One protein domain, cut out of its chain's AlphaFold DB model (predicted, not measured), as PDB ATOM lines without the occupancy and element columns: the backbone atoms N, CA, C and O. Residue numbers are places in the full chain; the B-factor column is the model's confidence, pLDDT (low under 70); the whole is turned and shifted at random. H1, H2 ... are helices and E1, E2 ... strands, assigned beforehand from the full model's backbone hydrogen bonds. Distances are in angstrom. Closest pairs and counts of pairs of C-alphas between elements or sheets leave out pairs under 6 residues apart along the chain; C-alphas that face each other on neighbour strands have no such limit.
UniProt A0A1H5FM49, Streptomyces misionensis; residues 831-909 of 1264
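Overview. This is residues 831 to 909 of the 1264 residues of a protein of Streptomyces misionensis (UniProt A0A1H5FM49). Two long helices, H2 and H3, lie side by side and run opposite ways, with a small hairpin of strands, E1 and E2, at one end of the pair. At the other end the short H1 packs on H3, and the last residues lead to H4, which lies farthest from the mean of the C-alphas. The printed part has 79 residues in the order H1 H2 E1 E2 H3 H4, mostly helix, with one antiparallel sheet, E1 - E2. It is an extended rod spanning 59 by 26 by 12 A, with a radius of gyration of the C-alphas of 18.0 A.

Arrangement. E1, residues 861 to 864, and E2, residues 867 to 870, form an antiparallel hairpin at 137 degrees, with N 862 and O 869 2.8 A apart and N 869 and O 862 2.9 A apart, within hydrogen-bond range. H3, residues 871 to 896, follows E2 with no residue between; the closest C-alphas of E1 and H3, those of Ser 861 and Ala 871, are 6.9 A apart. H2, residues 839 to 855, touches H3 at a shallow tilt of 12 degrees, opposite ways; their closest C-alphas, Leu 839 and Ala 886, are 5.1 A apart. H1, residues 831 to 835, touches residues 890 to 894 of H3 alone, closest at the C-alphas of Thr 835 and Arg 893, 5.8 A. H4, residues 906 to 909, touches no helix. In H1 and H3 every O i to N i+4 pair is within hydrogen-bond range, in H2 11 of 13; H4 is too short for one.

Along the chain. H3 measures 36.8 A, from C-alpha 871 at (-43.484, 2.080, -24.552) to C-alpha 896 at (-22.382, 8.531, 4.884), and H2 24.5 A. H4 ends at C-alpha 909, (-6.094, 21.020, 6.169).

Size, cuts and confidence. The farthest C-alphas, Gly 866 and Arg 909, are 59.5 A apart. The printed part has no cut and no long link. Its mean pLDDT is 71.7, and residues 841 to 868 are among those under 70.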
ATOM      1  N   LEU A 831     -22.589  22.406  -0.727       80.62
ATOM      2  CA  LEU A 831     -22.578  21.047  -0.172       80.62
ATOM      3  C   LEU A 831     -23.876  20.300  -0.500       80.62
ATOM      4  O   LEU A 831     -23.846  19.159  -0.961       80.62
ATOM      5  N   LEU A 832     -25.028  20.950  -0.317       81.44
ATOM      6  CA  LEU A 832     -26.321  20.356  -0.656       81.44
ATOM      7  C   LEU A 832     -26.470  20.135  -2.166       81.44
ATOM      8  O   LEU A 832     -26.967  19.092  -2.570       81.44
ATOM      9  N   ARG A 833     -25.991  21.056  -3.010       80.81
ATOM     10  CA  ARG A 833     -26.039  20.915  -4.474       80.81
ATOM     11  C   ARG A 833     -25.132  19.788  -4.974       80.81
ATOM     12  O   ARG A 833     -25.575  18.987  -5.787       80.81
ATOM     13  N   ARG A 834     -23.896  19.687  -4.472       79.50
ATOM     14  CA  ARG A 834     -22.917  18.657  -4.875       79.50
ATOM     15  C   ARG A 834     -23.234  17.262  -4.324       79.50
ATOM     16  O   ARG A 834     -22.729  16.269  -4.847       79.50
ATOM     17  N   THR A 835     -24.086  17.165  -3.302       82.69
ATOM     18  CA  THR A 835     -24.568  15.874  -2.780       82.69
ATOM     19  C   THR A 835     -25.766  15.308  -3.526       82.69
ATOM     20  O   THR A 835     -26.008  14.102  -3.427       82.69
ATOM     21  N   VAL A 836     -26.463  16.123  -4.329       80.81
ATOM     22  CA  VAL A 836     -27.484  15.629  -5.257       80.81
ATOM     23  C   VAL A 836     -26.833  14.672  -6.258       80.81
ATOM     24  O   VAL A 836     -25.795  14.962  -6.851       80.81
ATOM     25  N   SER A 837     -27.423  13.489  -6.414       78.38
ATOM     26  CA  SER A 837     -26.932  12.466  -7.333       78.38
ATOM     27  C   SER A 837     -26.977  12.973  -8.781       78.38
ATOM     28  O   SER A 837     -28.033  13.440  -9.209       78.38
ATOM     29  N   PRO A 838     -25.910  12.807  -9.583       70.56
ATOM     30  CA  PRO A 838     -25.958  13.108 -11.018       70.56
ATOM     31  C   PRO A 838     -27.011  12.259 -11.756       70.56
ATOM     32  O   PRO A 838     -27.546  12.681 -12.780       70.56
ATOM     33  N   LEU A 839     -27.404  11.111 -11.183       71.50
ATOM     34  CA  LEU A 839     -28.487  10.263 -11.692       71.50
ATOM     35  C   LEU A 839     -29.856  10.965 -11.707       71.50
ATOM     36  O   LEU A 839     -30.736  10.518 -12.431       71.50
ATOM     37  N   LEU A 840     -30.060  12.056 -10.955       71.50
ATOM     38  CA  LEU A 840     -31.291  12.857 -11.048       71.50
ATOM     39  C   LEU A 840     -31.399  13.585 -12.396       71.50
ATOM     40  O   LEU A 840     -32.505  13.737 -12.908       71.50
ATOM     41  N   GLY A 841     -30.269  13.985 -12.990       67.00
ATOM     42  CA  GLY A 841     -30.228  14.561 -14.336       67.00
ATOM     43  C   GLY A 841     -30.590  13.527 -15.402       67.00
ATOM     44  O   GLY A 841     -31.457  13.781 -16.231       67.00
ATOM     45  N   ILE A 842     -30.007  12.326 -15.307       67.12
ATOM     46  CA  ILE A 842     -30.334  11.185 -16.180       67.12
ATOM     47  C   ILE A 842     -31.800  10.778 -16.000       67.12
ATOM     48  O   ILE A 842     -32.508  10.607 -16.985       67.12
ATOM     49  N   GLY A 843     -32.279  10.733 -14.752       65.31
ATOM     50  CA  GLY A 843     -33.678  10.515 -14.394       65.31
ATOM     51  C   GLY A 843     -34.617  11.498 -15.095       65.31
ATOM     52  O   GLY A 843     -35.585  11.079 -15.724       65.31
ATOM     53  N   MET A 844     -34.304  12.800 -15.069       66.31
ATOM     54  CA  MET A 844     -35.091  13.822 -15.773       66.31
ATOM     55  C   MET A 844     -35.080  13.640 -17.296       66.31
ATOM     56  O   MET A 844     -36.128  13.770 -17.927       66.31
ATOM     57  N   VAL A 845     -33.938  13.279 -17.886       67.88
ATOM     58  CA  VAL A 845     -33.840  12.966 -19.323       67.88
ATOM     59  C   VAL A 845     -34.675  11.729 -19.668       67.88
ATOM     60  O   VAL A 845     -35.411  11.744 -20.653       67.88
ATOM     61  N   THR A 846     -34.664  10.696 -18.821       65.38
ATOM     62  CA  THR A 846     -35.510   9.501 -18.982       65.38
ATOM     63  C   THR A 846     -36.996   9.748 -18.723       65.38
ATOM     64  O   THR A 846     -37.802   8.948 -19.175       65.38
ATOM     65  N   VAL A 847     -37.387  10.840 -18.049       66.00
ATOM     66  CA  VAL A 847     -38.792  11.299 -17.962       66.00
ATOM     67  C   VAL A 847     -39.199  12.064 -19.230       66.00
ATOM     68  O   VAL A 847     -40.320  11.912 -19.713       66.00
ATOM     69  N   LEU A 848     -38.295  12.870 -19.798       67.12
ATOM     70  CA  LEU A 848     -38.523  13.632 -21.035       67.12
ATOM     71  C   LEU A 848     -38.592  12.736 -22.281       67.12
ATOM     72  O   LEU A 848     -39.377  13.002 -23.189       67.12
ATOM     73  N   LEU A 849     -37.807  11.661 -22.315       66.00
ATOM     74  CA  LEU A 849     -37.740  10.723 -23.435       66.00
ATOM     75  C   LEU A 849     -39.096  10.053 -23.771       66.00
ATOM     76  O   LEU A 849     -39.476  10.087 -24.939       66.00
ATOM     77  N   PRO A 850     -39.885   9.518 -22.816       62.56
ATOM     78  CA  PRO A 850     -41.229   9.012 -23.091       62.56
ATOM     79  C   PRO A 850     -42.251  10.089 -23.429       62.56
ATOM     80  O   PRO A 850     -43.168   9.814 -24.194       62.56
ATOM     81  N   PHE A 851     -42.102  11.309 -22.910       64.62
ATOM     82  CA  PHE A 851     -42.947  12.430 -23.324       64.62
ATOM     83  C   PHE A 851     -42.720  12.767 -24.809       64.62
ATOM     84  O   PHE A 851     -43.673  12.954 -25.563       64.62
ATOM     85  N   LEU A 852     -41.459  12.754 -25.255       64.06
ATOM     86  CA  LEU A 852     -41.079  12.949 -26.657       64.06
ATOM     87  C   LEU A 852     -41.459  11.751 -27.547       64.06
ATOM     88  O   LEU A 852     -41.956  11.951 -28.653       64.06
ATOM     89  N   LEU A 853     -41.294  10.513 -27.067       62.66
ATOM     90  CA  LEU A 853     -41.716   9.294 -27.777       62.66
ATOM     91  C   LEU A 853     -43.247   9.176 -27.875       62.66
ATOM     92  O   LEU A 853     -43.759   8.708 -28.890       62.66
ATOM     93  N   GLY A 854     -43.978   9.645 -26.860       62.00
ATOM     94  CA  GLY A 854     -45.439   9.736 -26.862       62.00
ATOM     95  C   GLY A 854     -45.966  10.777 -27.853       62.00
ATOM     96  O   GLY A 854     -46.972  10.536 -28.515       62.00
ATOM     97  N   LEU A 855     -45.252  11.894 -28.037       59.06
ATOM     98  CA  LEU A 855     -45.533  12.871 -29.100       59.06
ATOM     99  C   LEU A 855     -45.236  12.323 -30.509       59.06
ATOM    100  O   LEU A 855     -45.861  12.759 -31.473       59.06
ATOM    101  N   ALA A 856     -44.326  11.352 -30.631       59.28
ATOM    102  CA  ALA A 856     -43.949  10.718 -31.897       59.28
ATOM    103  C   ALA A 856     -44.890   9.576 -32.352       59.28
ATOM    104  O   ALA A 856     -44.596   8.911 -33.344       59.28
ATOM    105  N   ALA A 857     -46.021   9.353 -31.665       57.69
ATOM    106  CA  ALA A 857     -47.080   8.405 -32.046       57.69
ATOM    107  C   ALA A 857     -46.606   6.961 -32.343       57.69
ATOM    108  O   ALA A 857     -47.099   6.299 -33.258       57.69
ATOM    109  N   LEU A 858     -45.666   6.437 -31.549       58.62
ATOM    110  CA  LEU A 858     -45.242   5.031 -31.590       58.62
ATOM    111  C   LEU A 858     -46.130   4.171 -30.671       58.62
ATOM    112  O   LEU A 858     -45.695   3.687 -29.629       58.62
ATOM    113  N   ASP A 859     -47.394   3.991 -31.055       56.72
ATOM    114  CA  ASP A 859     -48.377   3.204 -30.298       56.72
ATOM    115  C   ASP A 859     -48.261   1.700 -30.622       56.72
ATOM    116  O   ASP A 859     -49.024   1.133 -31.406       56.72
ATOM    117  N   ARG A 860     -47.231   1.043 -30.074       60.53
ATOM    118  CA  ARG A 860     -47.119  -0.425 -30.067       60.53
ATOM    119  C   ARG A 860     -47.082  -0.929 -28.628       60.53
ATOM    120  O   ARG A 860     -46.213  -0.529 -27.854       60.53
ATOM    121  N   SER A 861     -48.006  -1.824 -28.287       58.69
ATOM    122  CA  SER A 861     -48.032  -2.521 -27.004       58.69
ATOM    123  C   SER A 861     -46.997  -3.653 -26.978       58.69
ATOM    124  O   SER A 861     -46.892  -4.451 -27.909       58.69
ATOM    125  N   LEU A 862     -46.220  -3.714 -25.899       59.78
ATOM    126  CA  LEU A 862     -45.330  -4.817 -25.553       59.78
ATOM    127  C   LEU A 862     -46.013  -5.641 -24.456       59.78
ATOM    128  O   LEU A 862     -46.368  -5.109 -23.404       59.78
ATOM    129  N   GLU A 863     -46.211  -6.939 -24.679       57.78
ATOM    130  CA  GLU A 863     -46.678  -7.837 -23.621       57.78
ATOM    131  C   GLU A 863     -45.508  -8.200 -22.706       57.78
ATOM    132  O   GLU A 863     -44.581  -8.911 -23.096       57.78
ATOM    133  N   VAL A 864     -45.561  -7.723 -21.464       58.03
ATOM    134  CA  VAL A 864     -44.601  -8.078 -20.416       58.03
ATOM    135  C   VAL A 864     -45.395  -8.634 -19.241       58.03
ATOM    136  O   VAL A 864     -46.250  -7.951 -18.678       58.03
ATOM    137  N   LEU A 865     -45.125  -9.893 -18.878       56.31
ATOM    138  CA  LEU A 865     -45.765 -10.595 -17.752       56.31
ATOM    139  C   LEU A 865     -47.308 -10.657 -17.836       56.31
ATOM    140  O   LEU A 865     -47.994 -10.586 -16.820       56.31
ATOM    141  N   GLY A 866     -47.860 -10.797 -19.045       61.31
ATOM    142  CA  GLY A 866     -49.304 -10.974 -19.261       61.31
ATOM    143  C   GLY A 866     -50.147  -9.698 -19.137       61.31
ATOM    144  O   GLY A 866     -51.371  -9.778 -19.192       61.31
ATOM    145  N   ALA A 867     -49.514  -8.531 -18.995       62.19
ATOM    146  CA  ALA A 867     -50.156  -7.226 -19.105       62.19
ATOM    147  C   ALA A 867     -49.611  -6.487 -20.338       62.19
ATOM    148  O   ALA A 867     -48.428  -6.602 -20.665       62.19
ATOM    149  N   GLY A 868     -50.472  -5.748 -21.039       68.12
ATOM    150  CA  GLY A 868     -50.059  -4.902 -22.156       68.12
ATOM    151  C   GLY A 868     -49.444  -3.611 -21.629       68.12
ATOM    152  O   GLY A 868     -50.138  -2.831 -20.985       68.12
ATOM    153  N   TRP A 869     -48.161  -3.393 -21.900       70.06
ATOM    154  CA  TRP A 869     -47.456  -2.161 -21.557       70.06
ATOM    155  C   TRP A 869     -47.220  -1.352 -22.826       70.06
ATOM    156  O   TRP A 869     -46.731  -1.885 -23.823       70.06
ATOM    157  N   THR A 870     -47.529  -0.059 -22.817       70.38
ATOM    158  CA  THR A 870     -47.049   0.829 -23.881       70.38
ATOM    159  C   THR A 870     -45.572   1.161 -23.649       70.38
ATOM    160  O   THR A 870     -45.064   1.083 -22.525       70.38
ATOM    161  N   ALA A 871     -44.854   1.577 -24.697       63.44
ATOM    162  CA  ALA A 871     -43.484   2.080 -24.552       63.44
ATOM    163  C   ALA A 871     -43.395   3.260 -23.557       63.44
ATOM    164  O   ALA A 871     -42.366   3.444 -22.900       63.44
ATOM    165  N   VAL A 872     -44.485   4.020 -23.405       67.44
ATOM    166  CA  VAL A 872     -44.625   5.105 -22.426       67.44
ATOM    167  C   VAL A 872     -44.696   4.551 -21.000       67.44
ATOM    168  O   VAL A 872     -43.986   5.059 -20.135       67.44
ATOM    169  N   ASP A 873     -45.458   3.480 -20.758       70.81
ATOM    170  CA  ASP A 873     -45.591   2.861 -19.429       70.81
ATOM    171  C   ASP A 873     -44.267   2.256 -18.939       70.81
ATOM    172  O   ASP A 873     -43.858   2.479 -17.798       70.81
ATOM    173  N   VAL A 874     -43.553   1.536 -19.815       68.88
ATOM    174  CA  VAL A 874     -42.234   0.958 -19.490       68.88
ATOM    175  C   VAL A 874     -41.228   2.063 -19.180       68.88
ATOM    176  O   VAL A 874     -40.531   2.012 -18.168       68.88
ATOM    177  N   SER A 875     -41.187   3.101 -20.014       67.31
ATOM    178  CA  SER A 875     -40.283   4.235 -19.820       67.31
ATOM    179  C   SER A 875     -40.612   5.030 -18.553       67.31
ATOM    180  O   SER A 875     -39.698   5.477 -17.865       67.31
ATOM    181  N   PHE A 876     -41.894   5.170 -18.197       74.12
ATOM    182  CA  PHE A 876     -42.317   5.814 -16.955       74.12
ATOM    183  C   PHE A 876     -41.863   5.023 -15.723       74.12
ATOM    184  O   PHE A 876     -41.302   5.605 -14.796       74.12
ATOM    185  N   VAL A 877     -42.028   3.695 -15.719       76.56
ATOM    186  CA  VAL A 877     -41.539   2.842 -14.623       76.56
ATOM    187  C   VAL A 877     -40.020   2.913 -14.503       76.56
ATOM    188  O   VAL A 877     -39.505   3.087 -13.399       76.56
ATOM    189  N   VAL A 878     -39.299   2.849 -15.625       73.25
ATOM    190  CA  VAL A 878     -37.838   3.007 -15.653       73.25
ATOM    191  C   VAL A 878     -37.440   4.366 -15.073       73.25
ATOM    192  O   VAL A 878     -36.596   4.424 -14.178       73.25
ATOM    193  N   ALA A 879     -38.097   5.448 -15.488       73.00
ATOM    194  CA  ALA A 879     -37.830   6.786 -14.977       73.00
ATOM    195  C   ALA A 879     -38.089   6.905 -13.463       73.00
ATOM    196  O   ALA A 879     -37.270   7.480 -12.744       73.00
ATOM    197  N   VAL A 880     -39.178   6.317 -12.952       79.62
ATOM    198  CA  VAL A 880     -39.481   6.273 -11.511       79.62
ATOM    199  C   VAL A 880     -38.407   5.497 -10.745       79.62
ATOM    200  O   VAL A 880     -37.953   5.967  -9.702       79.62
ATOM    201  N   VAL A 881     -37.950   4.352 -11.264       80.81
ATOM    202  CA  VAL A 881     -36.872   3.562 -10.647       80.81
ATOM    203  C   VAL A 881     -35.567   4.355 -10.610       80.81
ATOM    204  O   VAL A 881     -34.953   4.449  -9.548       80.81
ATOM    205  N   PHE A 882     -35.166   4.993 -11.714       76.19
ATOM    206  CA  PHE A 882     -33.961   5.829 -11.753       76.19
ATOM    207  C   PHE A 882     -34.047   7.019 -10.796       76.19
ATOM    208  O   PHE A 882     -33.068   7.328 -10.118       76.19
ATOM    209  N   LEU A 883     -35.213   7.655 -10.679       79.06
ATOM    210  CA  LEU A 883     -35.423   8.781  -9.768       79.06
ATOM    211  C   LEU A 883     -35.371   8.336  -8.297       79.06
ATOM    212  O   LEU A 883     -34.793   9.030  -7.459       79.06
ATOM    213  N   LEU A 884     -35.889   7.144  -7.989       82.00
ATOM    214  CA  LEU A 884     -35.857   6.548  -6.652       82.00
ATOM    215  C   LEU A 884     -34.437   6.092  -6.273       82.00
ATOM    216  O   LEU A 884     -33.970   6.391  -5.172       82.00
ATOM    217  N   VAL A 885     -33.700   5.478  -7.204       81.81
ATOM    218  CA  VAL A 885     -32.270   5.158  -7.047       81.81
ATOM    219  C   VAL A 885     -31.445   6.434  -6.873       81.81
ATOM    220  O   VAL A 885     -30.600   6.500  -5.983       81.81
ATOM    221  N   ALA A 886     -31.717   7.483  -7.652       79.12
ATOM    222  CA  ALA A 886     -31.035   8.765  -7.530       79.12
ATOM    223  C   ALA A 886     -31.311   9.446  -6.180       79.12
ATOM    224  O   ALA A 886     -30.394  10.026  -5.590       79.12
ATOM    225  N   LEU A 887     -32.538   9.349  -5.660       82.25
ATOM    226  CA  LEU A 887     -32.912   9.868  -4.345       82.25
ATOM    227  C   LEU A 887     -32.208   9.098  -3.218       82.25
ATOM    228  O   LEU A 887     -31.605   9.720  -2.342       82.25
ATOM    229  N   ILE A 888     -32.223   7.760  -3.264       82.81
ATOM    230  CA  ILE A 888     -31.510   6.908  -2.300       82.81
ATOM    231  C   ILE A 888     -30.007   7.197  -2.350       82.81
ATOM    232  O   ILE A 888     -29.388   7.405  -1.309       82.81
ATOM    233  N   HIS A 889     -29.423   7.298  -3.544       83.56
ATOM    234  CA  HIS A 889     -28.008   7.615  -3.717       83.56
ATOM    235  C   HIS A 889     -27.658   9.003  -3.156       83.56
ATOM    236  O   HIS A 889     -26.637   9.154  -2.486       83.56
ATOM    237  N   SER A 890     -28.531  10.001  -3.339       83.81
ATOM    238  CA  SER A 890     -28.365  11.340  -2.749       83.81
ATOM    239  C   SER A 890     -28.428  11.302  -1.217       83.81
ATOM    240  O   SER A 890     -27.611  11.932  -0.547       83.81
ATOM    241  N   LEU A 891     -29.348  10.519  -0.640       83.94
ATOM    242  CA  LEU A 891     -29.462  10.326   0.812       83.94
ATOM    243  C   LEU A 891     -28.240   9.606   1.399       83.94
ATOM    244  O   LEU A 891     -27.764   9.989   2.469       83.94
ATOM    245  N   VAL A 892     -27.700   8.608   0.694       83.75
ATOM    246  CA  VAL A 892     -26.468   7.908   1.090       83.75
ATOM    247  C   VAL A 892     -25.268   8.852   1.020       83.75
ATOM    248  O   VAL A 892     -24.505   8.936   1.983       83.75
ATOM    249  N   ARG A 893     -25.140   9.632  -0.063       82.25
ATOM    250  CA  ARG A 893     -24.088  10.649  -0.207       82.25
ATOM    251  C   ARG A 893     -24.157  11.715   0.885       82.25
ATOM    252  O   ARG A 893     -23.129  12.083   1.438       82.25
ATOM    253  N   TYR A 894     -25.355  12.165   1.240       86.75
ATOM    254  CA  TYR A 894     -25.552  13.112   2.334       86.75
ATOM    255  C   TYR A 894     -25.227  12.500   3.710       86.75
ATOM    256  O   TYR A 894     -24.613  13.148   4.554       86.75
ATOM    257  N   GLY A 895     -25.649  11.258   3.957       79.69
ATOM    258  CA  GLY A 895     -25.575  10.624   5.274       79.69
ATOM    259  C   GLY A 895     -24.232   9.986   5.628       79.69
ATOM    260  O   GLY A 895     -23.877   9.986   6.805       79.69
ATOM    261  N   PHE A 896     -23.514   9.436   4.644       80.38
ATOM    262  CA  PHE A 896     -22.382   8.531   4.884       80.38
ATOM    263  C   PHE A 896     -21.107   8.871   4.101       80.38
ATOM    264  O   PHE A 896     -20.046   8.351   4.444       80.38
ATOM    265  N   SER A 897     -21.161   9.727   3.075       81.56
ATOM    266  CA  SER A 897     -19.947  10.102   2.340       81.56
ATOM    267  C   SER A 897     -19.113  11.132   3.100       81.56
ATOM    268  O   SER A 897     -19.655  12.048   3.727       81.56
ATOM    269  N   ARG A 898     -17.784  11.002   2.985       84.12
ATOM    270  CA  ARG A 898     -16.813  11.971   3.512       84.12
ATOM    271  C   ARG A 898     -17.021  13.346   2.880       84.12
ATOM    272  O   ARG A 898     -17.216  13.441   1.667       84.12
ATOM    273  N   VAL A 899     -16.944  14.397   3.693       83.06
ATOM    274  CA  VAL A 899     -17.102  15.788   3.252       83.06
ATOM    275  C   VAL A 899     -16.007  16.198   2.258       83.06
ATOM    276  O   VAL A 899     -16.313  16.889   1.290       83.06
ATOM    277  N   SER A 900     -14.785  15.673   2.407       78.38
ATOM    278  CA  SER A 900     -13.633  15.917   1.521       78.38
ATOM    279  C   SER A 900     -13.864  15.559   0.050       78.38
ATOM    280  O   SER A 900     -13.162  16.060  -0.816       78.38
ATOM    281  N   ARG A 901     -14.884  14.751  -0.271       79.44
ATOM    282  CA  ARG A 901     -15.281  14.462  -1.663       79.44
ATOM    283  C   ARG A 901     -16.073  15.590  -2.333       79.44
ATOM    284  O   ARG A 901     -16.322  15.519  -3.531       79.44
ATOM    285  N   PHE A 902     -16.552  16.572  -1.571       78.31
ATOM    286  CA  PHE A 902     -17.484  17.596  -2.060       78.31
ATOM    287  C   PHE A 902     -16.960  19.029  -1.907       78.31
ATOM    288  O   PHE A 902     -17.484  19.929  -2.572       78.31
ATOM    289  N   ILE A 903     -15.936  19.242  -1.077       74.75
ATOM    290  CA  ILE A 903     -15.266  20.532  -0.856       74.75
ATOM    291  C   ILE A 903     -13.756  20.401  -1.093       74.75
ATOM    292  O   ILE A 903     -13.232  19.296  -0.955       74.75
ATOM    293  N   PRO A 904     -13.057  21.499  -1.429       67.56
ATOM    294  CA  PRO A 904     -11.605  21.495  -1.584       67.56
ATOM    295  C   PRO A 904     -10.886  20.992  -0.324       67.56
ATOM    296  O   PRO A 904     -11.291  21.322   0.793       67.56
ATOM    297  N   GLY A 905      -9.801  20.232  -0.498       65.12
ATOM    298  CA  GLY A 905      -8.996  19.709   0.615       65.12
ATOM    299  C   GLY A 905      -8.358  20.803   1.480       65.12
ATOM    300  O   GLY A 905      -8.172  20.603   2.679       65.12
ATOM    301  N   THR A 906      -8.119  21.985   0.907       65.62
ATOM    302  CA  THR A 906      -7.594  23.168   1.608       65.62
ATOM    303  C   THR A 906      -8.494  23.603   2.767       65.62
ATOM    304  O   THR A 906      -7.986  23.873   3.847       65.62
ATOM    305  N   MET A 907      -9.826  23.526   2.620       73.38
ATOM    306  CA  MET A 907     -10.793  23.832   3.694       73.38
ATOM    307  C   MET A 907     -10.667  22.926   4.928       73.38
ATOM    308  O   MET A 907     -11.201  23.264   5.984       73.38
ATOM    309  N   LEU A 908     -10.016  21.770   4.790       75.38
ATOM    310  CA  LEU A 908      -9.920  20.730   5.815       75.38
ATOM    311  C   LEU A 908      -8.510  20.567   6.392       75.38
ATOM    312  O   LEU A 908      -8.336  19.800   7.337       75.38
ATOM    313  N   ARG A 909      -7.506  21.238   5.819       68.94
ATOM    314  CA  ARG A 909      -6.094  21.020   6.169       68.94
ATOM    315  C   ARG A 909      -5.329  22.295   6.503       68.94
ATOM    316  O   ARG A 909      -4.373  22.205   7.261       68.94
TER     317      ARG A 909